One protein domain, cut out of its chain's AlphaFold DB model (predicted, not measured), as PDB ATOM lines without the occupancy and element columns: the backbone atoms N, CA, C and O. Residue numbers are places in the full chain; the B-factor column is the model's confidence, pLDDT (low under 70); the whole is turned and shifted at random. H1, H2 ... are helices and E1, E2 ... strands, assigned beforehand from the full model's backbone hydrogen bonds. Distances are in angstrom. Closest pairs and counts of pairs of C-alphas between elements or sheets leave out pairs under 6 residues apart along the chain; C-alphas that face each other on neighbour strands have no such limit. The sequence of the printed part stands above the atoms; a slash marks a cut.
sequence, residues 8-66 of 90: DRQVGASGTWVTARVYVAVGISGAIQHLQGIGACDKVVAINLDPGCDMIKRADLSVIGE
ATOM      1  N   ASP A   8       9.820 -27.140  10.876       93.19
ATOM      2  CA  ASP A   8      10.332 -26.849  12.222       93.19
ATOM      3  C   ASP A   8      10.855 -25.408  12.376       93.19
ATOM      4  O   ASP A   8      10.859 -24.854  13.478       93.19
ATOM      5  N   ARG A   9      11.233 -24.766  11.266       95.25
ATOM      6  CA  ARG A   9      11.619 -23.350  11.219       95.25
ATOM      7  C   ARG A   9      10.440 -22.385  11.133       95.25
ATOM      8  O   ARG A   9      10.654 -21.175  11.190       95.25
ATOM      9  N   GLN A  10       9.213 -22.878  10.974       96.81
ATOM     10  CA  GLN A  10       8.036 -22.021  10.920       96.81
ATOM     11  C   GLN A  10       7.822 -21.340  12.274       96.81
ATOM     12  O   GLN A  10       7.743 -22.003  13.305       96.81
ATOM     13  N   VAL A  11       7.688 -20.015  12.261       97.88
ATOM     14  CA  VAL A  11       7.380 -19.208  13.445       97.88
ATOM     15  C   VAL A  11       5.907 -18.814  13.418       97.88
ATOM     16  O   VAL A  11       5.387 -18.442  12.367       97.88
ATOM     17  N   GLY A  12       5.228 -18.898  14.562       97.12
ATOM     18  CA  GLY A  12       3.826 -18.500  14.692       97.12
ATOM     19  C   GLY A  12       2.988 -19.468  15.525       97.12
ATOM     20  O   GLY A  12       3.494 -20.443  16.066       97.12
ATOM     21  N   ALA A  13       1.684 -19.208  15.595       95.88
ATOM     22  CA  ALA A  13       0.732 -19.920  16.447       95.88
ATOM     23  C   ALA A  13       0.704 -21.445  16.239       95.88
ATOM     24  O   ALA A  13       0.467 -22.181  17.190       95.88
ATOM     25  N   SER A  14       0.957 -21.916  15.013       94.31
ATOM     26  CA  SER A  14       1.028 -23.340  14.648       94.31
ATOM     27  C   SER A  14       2.458 -23.880  14.504       94.31
ATOM     28  O   SER A  14       2.633 -25.032  14.104       94.31
ATOM     29  N   GLY A  15       3.468 -23.053  14.786       94.56
ATOM     30  CA  GLY A  15       4.884 -23.390  14.692       94.56
ATOM     31  C   GLY A  15       5.620 -23.099  15.998       94.56
ATOM     32  O   GLY A  15       5.072 -23.227  17.093       94.56
ATOM     33  N   THR A  16       6.879 -22.701  15.876       95.81
ATOM     34  CA  THR A  16       7.736 -22.368  17.011       95.81
ATOM     35  C   THR A  16       7.419 -20.969  17.533       95.81
ATOM     36  O   THR A  16       7.356 -19.996  16.776       95.81
ATOM     37  N   TRP A  17       7.262 -20.868  18.850       97.50
ATOM     38  CA  TRP A  17       7.221 -19.598  19.563       97.50
ATOM     39  C   TRP A  17       8.649 -19.183  19.899       97.50
ATOM     40  O   TRP A  17       9.442 -19.990  20.386       97.50
ATOM     41  N   VAL A  18       8.989 -17.933  19.612       97.25
ATOM     42  CA  VAL A  18      10.350 -17.413  19.709       97.25
ATOM     43  C   VAL A  18      10.411 -16.331  20.779       97.25
ATOM     44  O   VAL A  18       9.630 -15.380  20.775       97.25
ATOM     45  N   THR A  19      11.397 -16.462  21.662       97.81
ATOM     46  CA  THR A  19      11.843 -15.408  22.575       97.81
ATOM     47  C   THR A  19      13.257 -15.023  22.174       97.81
ATOM     48  O   THR A  19      14.141 -15.875  22.092       97.81
ATOM     49  N   ALA A  20      13.481 -13.743  21.896       97.38
ATOM     50  CA  ALA A  20      14.779 -13.233  21.480       97.38
ATOM     51  C   ALA A  20      14.939 -11.771  21.895       97.38
ATOM     52  O   ALA A  20      13.979 -11.003  21.880       97.38
ATOM     53  N   ARG A  21      16.184 -11.368  22.174       98.38
ATOM     54  CA  ARG A  21      16.524  -9.951  22.388       98.38
ATOM     55  C   ARG A  21      16.303  -9.110  21.132       98.38
ATOM     56  O   ARG A  21      15.962  -7.941  21.227       98.38
ATOM     57  N   VAL A  22      16.540  -9.699  19.959       98.06
ATOM     58  CA  VAL A  22      16.323  -9.068  18.655       98.06
ATOM     59  C   VAL A  22      15.751 -10.106  17.696       98.06
ATOM     60  O   VAL A  22      16.326 -11.183  17.535       98.06
ATOM     61  N   TYR A  23      14.644  -9.767  17.044       98.50
ATOM     62  CA  TYR A  23      14.003 -10.533  15.984       98.50
ATOM     63  C   TYR A  23      13.990  -9.697  14.701       98.50
ATOM     64  O   TYR A  23      13.430  -8.603  14.684       98.50
ATOM     65  N   VAL A  24      14.599 -10.202  13.628       98.38
ATOM     66  CA  VAL A  24      14.652  -9.509  12.333       98.38
ATOM     67  C   VAL A  24      13.658 -10.161  11.374       98.38
ATOM     68  O   VAL A  24      13.867 -11.283  10.918       98.38
ATOM     69  N   ALA A  25      12.567  -9.460  11.082       98.44
ATOM     70  CA  ALA A  25      11.519  -9.874  10.163       98.44
ATOM     71  C   ALA A  25      11.795  -9.315   8.759       98.44
ATOM     72  O   ALA A  25      11.717  -8.108   8.542       98.44
ATOM     73  N   VAL A  26      12.093 -10.186   7.794       98.31
ATOM     74  CA  VAL A  26      12.406  -9.790   6.412       98.31
ATOM     75  C   VAL A  26      11.303 -10.278   5.480       98.31
ATOM     76  O   VAL A  26      11.085 -11.481   5.371       98.31
ATOM     77  N   GLY A  27      10.587  -9.354   4.838       97.38
ATOM     78  CA  GLY A  27       9.491  -9.671   3.916       97.38
ATOM     79  C   GLY A  27       8.259 -10.299   4.580       97.38
ATOM     80  O   GLY A  27       7.429 -10.889   3.897       97.38
ATOM     81  N   ILE A  28       8.122 -10.198   5.907       98.06
ATOM     82  CA  ILE A  28       6.981 -10.752   6.646       98.06
ATOM     83  C   ILE A  28       5.902  -9.679   6.788       98.06
ATOM     84  O   ILE A  28       6.176  -8.600   7.306       98.06
ATOM     85  N   SER A  29       4.673  -9.978   6.360       97.69
ATOM     86  CA  SER A  29       3.527  -9.053   6.431       97.69
ATOM     87  C   SER A  29       2.981  -8.859   7.849       97.69
ATOM     88  O   SER A  29       2.412  -7.817   8.156       97.69
ATOM     89  N   GLY A  30       3.172  -9.844   8.729       97.75
ATOM     90  CA  GLY A  30       2.695  -9.791  10.112       97.75
ATOM     91  C   GLY A  30       1.271 -10.304  10.302       97.75
ATOM     92  O   GLY A  30       0.533  -9.751  11.104       97.75
ATOM     93  N   ALA A  31       0.886 -11.384   9.615       97.94
ATOM     94  CA  ALA A  31      -0.351 -12.097   9.939       97.94
ATOM     95  C   ALA A  31      -0.419 -12.422  11.444       97.94
ATOM     96  O   ALA A  31       0.596 -12.780  12.052       97.94
ATOM     97  N   ILE A  32      -1.612 -12.325  12.042       97.88
ATOM     98  CA  ILE A  32      -1.805 -12.452  13.497       97.88
ATOM     99  C   ILE A  32      -1.188 -13.735  14.073       97.88
ATOM    100  O   ILE A  32      -0.587 -13.705  15.145       97.88
ATOM    101  N   GLN A  33      -1.235 -14.834  13.321       97.62
ATOM    102  CA  GLN A  33      -0.641 -16.112  13.699       97.62
ATOM    103  C   GLN A  33       0.884 -16.013  13.828       97.62
ATOM    104  O   GLN A  33       1.452 -16.575  14.760       97.62
ATOM    105  N   HIS A  34       1.562 -15.283  12.938       98.25
ATOM    106  CA  HIS A  34       3.006 -15.046  13.044       98.25
ATOM    107  C   HIS A  34       3.319 -14.140  14.235       98.25
ATOM    108  O   HIS A  34       4.222 -14.433  15.019       98.25
ATOM    109  N   LEU A  35       2.545 -13.062  14.405       98.38
ATOM    110  CA  LEU A  35       2.753 -12.084  15.477       98.38
ATOM    111  C   LEU A  35       2.620 -12.698  16.874       98.38
ATOM    112  O   LEU A  35       3.405 -12.346  17.757       98.38
ATOM    113  N   GLN A  36       1.691 -13.640  17.061       97.88
ATOM    114  CA  GLN A  36       1.558 -14.412  18.302       97.88
ATOM    115  C   GLN A  36       2.860 -15.150  18.647       97.88
ATOM    116  O   GLN A  36       3.337 -15.058  19.776       97.88
ATOM    117  N   GLY A  37       3.480 -15.802  17.658       98.06
ATOM    118  CA  GLY A  37       4.709 -16.576  17.857       98.06
ATOM    119  C   GLY A  37       5.941 -15.739  18.196       98.06
ATOM    120  O   GLY A  37       6.901 -16.282  18.730       98.06
ATOM    121  N   ILE A  38       5.929 -14.432  17.926       98.44
ATOM    122  CA  ILE A  38       7.036 -13.518  18.259       98.44
ATOM    123  C   ILE A  38       6.671 -12.534  19.374       98.44
ATOM    124  O   ILE A  38       7.381 -11.552  19.581       98.44
ATOM    125  N   GLY A  39       5.543 -12.725  20.065       97.44
ATOM    126  CA  GLY A  39       5.030 -11.781  21.068       97.44
ATOM    127  C   GLY A  39       6.017 -11.474  22.201       97.44
ATOM    128  O   GLY A  39       6.034 -10.355  22.696       97.44
ATOM    129  N   ALA A  40       6.878 -12.433  22.548       97.69
ATOM    130  CA  ALA A  40       7.871 -12.323  23.618       97.69
ATOM    131  C   ALA A  40       9.257 -11.816  23.158       97.69
ATOM    132  O   ALA A  40      10.214 -11.904  23.920       97.69
ATOM    133  N   CYS A  41       9.407 -11.345  21.917       98.50
ATOM    134  CA  CYS A  41      10.662 -10.746  21.452       98.50
ATOM    135  C   CYS A  41      10.795  -9.290  21.925       98.50
ATOM    136  O   CYS A  41       9.878  -8.499  21.699       98.50
ATOM    137  N   ASP A  42      11.951  -8.936  22.499       98.06
ATOM    138  CA  ASP A  42      12.198  -7.611  23.095       98.06
ATOM    139  C   ASP A  42      12.273  -6.496  22.046       98.06
ATOM    140  O   ASP A  42      11.761  -5.395  22.256       98.06
ATOM    141  N   LYS A  43      12.978  -6.772  20.940       98.50
ATOM    142  CA  LYS A  43      13.134  -5.856  19.810       98.50
ATOM    143  C   LYS A  43      12.799  -6.541  18.505       98.50
ATOM    144  O   LYS A  43      13.374  -7.580  18.184       98.50
ATOM    145  N   VAL A  44      11.905  -5.939  17.736       98.69
ATOM    146  CA  VAL A  44      11.528  -6.390  16.399       98.69
ATOM    147  C   VAL A  44      12.027  -5.374  15.378       98.69
ATOM    148  O   VAL A  44      11.681  -4.198  15.436       98.69
ATOM    149  N   VAL A  45      12.845  -5.831  14.432       98.69
ATOM    150  CA  VAL A  45      13.292  -5.047  13.275       98.69
ATOM    151  C   VAL A  45      12.587  -5.587  12.043       98.69
ATOM    152  O   VAL A  45      12.687  -6.781  11.770       98.69
ATOM    153  N   ALA A  46      11.892  -4.739  11.293       98.75
ATOM    154  CA  ALA A  46      11.175  -5.138  10.089       98.75
ATOM    155  C   ALA A  46      11.797  -4.531   8.829       98.75
ATOM    156  O   ALA A  46      12.075  -3.335   8.770       98.75
ATOM    157  N   ILE A  47      11.977  -5.367   7.808       98.75
ATOM    158  CA  ILE A  47      12.343  -4.968   6.449       98.75
ATOM    159  C   ILE A  47      11.210  -5.419   5.536       98.75
ATOM    160  O   ILE A  47      10.981  -6.622   5.387       98.75
ATOM    161  N   ASN A  48      10.480  -4.477   4.949       98.62
ATOM    162  CA  ASN A  48       9.355  -4.788   4.070       98.62
ATOM    163  C   ASN A  48       9.204  -3.716   2.981       98.62
ATOM    164  O   ASN A  48       9.612  -2.575   3.171       98.62
ATOM    165  N   LEU A  49       8.609  -4.075   1.847       98.38
ATOM    166  CA  LEU A  49       8.231  -3.119   0.806       98.38
ATOM    167  C   LEU A  49       6.931  -2.388   1.150       98.38
ATOM    168  O   LEU A  49       6.756  -1.243   0.747       98.38
ATOM    169  N   ASP A  50       6.038  -3.042   1.895       98.00
ATOM    170  CA  ASP A  50       4.753  -2.484   2.300       98.00
ATOM    171  C   ASP A  50       4.862  -1.775   3.666       98.00
ATOM    172  O   ASP A  50       4.948  -2.453   4.699       98.00
ATOM    173  N   PRO A  51       4.820  -0.427   3.713       97.69
ATOM    174  CA  PRO A  51       4.839   0.324   4.969       97.69
ATOM    175  C   PRO A  51       3.540   0.189   5.781       97.69
ATOM    176  O   PRO A  51       3.512   0.588   6.944       97.69
ATOM    177  N   GLY A  52       2.462  -0.333   5.191       97.69
ATOM    178  CA  GLY A  52       1.160  -0.494   5.837       97.69
ATOM    179  C   GLY A  52       0.962  -1.835   6.548       97.69
ATOM    180  O   GLY A  52      -0.027  -1.986   7.277       97.69
ATOM    181  N   CYS A  53       1.869  -2.798   6.359       98.25
ATOM    182  CA  CYS A  53       1.682  -4.147   6.885       98.25
ATOM    183  C   CYS A  53       1.793  -4.211   8.420       98.25
ATOM    184  O   CYS A  53       2.441  -3.390   9.075       98.25
ATOM    185  N   ASP A  54       1.153  -5.210   9.023       98.56
ATOM    186  CA  ASP A  54       1.058  -5.327  10.482       98.56
ATOM    187  C   ASP A  54       2.410  -5.605  11.152       98.56
ATOM    188  O   ASP A  54       2.624  -5.215  12.302       98.56
ATOM    189  N   MET A  55       3.363  -6.202  10.431       98.62
ATOM    190  CA  MET A  55       4.729  -6.357  10.933       98.62
ATOM    191  C   MET A  55       5.417  -5.004  11.146       98.62
ATOM    192  O   MET A  55       6.107  -4.834  12.147       98.62
ATOM    193  N   ILE A  56       5.197  -4.026  10.259       98.38
ATOM    194  CA  ILE A  56       5.751  -2.670  10.409       98.38
ATOM    195  C   ILE A  56       5.162  -1.981  11.641       98.38
ATOM    196  O   ILE A  56       5.897  -1.327  12.377       98.38
ATOM    197  N   LYS A  57       3.866  -2.177  11.918       97.69
ATOM    198  CA  LYS A  57       3.211  -1.653  13.133       97.69
ATOM    199  C   LYS A  57       3.755  -2.294  14.409       97.69
ATOM    200  O   LYS A  57       3.789  -1.650  15.453       97.69
ATOM    201  N   ARG A  58       4.142  -3.571  14.339       97.75
ATOM    202  CA  ARG A  58       4.736  -4.309  15.460       97.75
ATOM    203  C   ARG A  58       6.198  -3.928  15.717       97.75
ATOM    204  O   ARG A  58       6.665  -4.103  16.840       97.75
ATOM    205  N   ALA A  59       6.931  -3.504  14.697       98.50
ATOM    206  CA  ALA A  59       8.371  -3.328  14.780       98.50
ATOM    207  C   ALA A  59       8.792  -2.112  15.620       98.50
ATOM    208  O   ALA A  59       8.193  -1.043  15.550       98.50
ATOM    209  N   ASP A  60       9.885  -2.270  16.367       98.69
ATOM    210  CA  ASP A  60      10.595  -1.177  17.038       98.69
ATOM    211  C   ASP A  60      11.411  -0.338  16.043       98.69
ATOM    212  O   ASP A  60      11.658   0.845  16.270       98.69
ATOM    213  N   LEU A  61      11.861  -0.961  14.950       98.44
ATOM    214  CA  LEU A  61      12.573  -0.316  13.853       98.44
ATOM    215  C   LEU A  61      12.088  -0.890  12.525       98.44
ATOM    216  O   LEU A  61      12.113  -2.103  12.323       98.44
ATOM    217  N   SER A  62      11.727  -0.007  11.602       98.25
ATOM    218  CA  SER A  62      11.203  -0.374  10.290       98.25
ATOM    219  C   SER A  62      12.051   0.230   9.181       98.25
ATOM    220  O   SER A  62      12.362   1.420   9.211       98.25
ATOM    221  N   VAL A  63      12.398  -0.584   8.186       98.25
ATOM    222  CA  VAL A  63      13.090  -0.160   6.967       98.25
ATOM    223  C   VAL A  63      12.218  -0.520   5.773       98.25
ATOM    224  O   VAL A  63      11.909  -1.693   5.553       98.25
ATOM    225  N   ILE A  64      11.822   0.499   5.011       98.50
ATOM    226  CA  ILE A  64      10.971   0.322   3.835       98.50
ATOM    227  C   ILE A  64      11.849   0.213   2.594       98.50
ATOM    228  O   ILE A  64      12.537   1.172   2.242       98.50
ATOM    229  N   GLY A  65      11.846  -0.951   1.946       98.12
ATOM    230  CA  GLY A  65      12.628  -1.172   0.733       98.12
ATOM    231  C   GLY A  65      12.975  -2.631   0.446       98.12
ATOM    232  O   GLY A  65      12.567  -3.554   1.152       98.12
ATOM    233  N   GLU A  66      13.746  -2.819  -0.624       98.25
ATOM    234  CA  GLU A  66      14.160  -4.132  -1.113       98.25
ATOM    235  C   GLU A  66      15.105  -4.837  -0.139       98.25
ATOM    236  O   GLU A  66      16.205  -4.363   0.166       98.25
TER     237      GLU A  66
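This is residues 8 to 66 of the 90 residues of the protein "Electron transfer flavoprotein subunit alpha/FixB family protein" of Pseudomonas sp. K5002 (UniProt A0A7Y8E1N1). A small wall of three parallel strands, E1, E2 and E3, has the short helix H2 over one face, while the other short helix, H1, lies off the sheet. The first stretch, residues 8 to 22, has no named element and loops through the end of the domain where H1 lies before it enters E1. The printed part has 59 residues, with two named helices and three named strands in the order E1, H1, E2, H2, E3; the class is mixed, with under half of the residues in named elements. It is compact, with a radius of gyration of the C-alphas of 10.5 A and spans of 28 by 20 by 17 A.

After residues 8 to 22, E1 takes residues 23 to 26, from C-alpha 23 at (14.003, -10.533, 15.984). H1 is residues 32 to 37, 8.9 A long. E2, residues 44 to 48, is 12.6 A long. H2 is residues 54 to 58. E3, residues 61 to 64, is 10.2 A long and ends at C-alpha 64 at (10.971, 0.322, 3.835).

The sheet's order is E1, E2, E3. E1 and E2 are parallel at 5 degrees, with N 25 and O 45 within hydrogen-bond range at 2.8 A. E2 and E3 are parallel at 5 degrees, with N 63 and O 46 at 2.8 A. H2 is on the sheet at a height of 8.1 A, only just over E2, on which 3 of its 5 C-alphas fall; its closest C-alphas to E2 are those of Ile 56 and Ala 46, 6.0 A. H1 is not on the sheet. H1 and H2 are close but not clearly touching; their closest C-alphas, Leu 35 and Met 55, are 7.6 A apart. E1, H1, E2 and E2, H2, E3 are strand-helix-strand units, two parallel neighbour strands with a helix between, each with a right-handed crossover. In H2 the O i to N i+4 pair is within hydrogen-bond range; in H1, 1 of 2 is.

The two C-alphas farthest apart, of Asp 8 and Pro 51, are 28.7 A apart. The printed part has no cut, and no link between named elements is long. Mean pLDDT of the printed part is 97.8, and no printed residue is under 70.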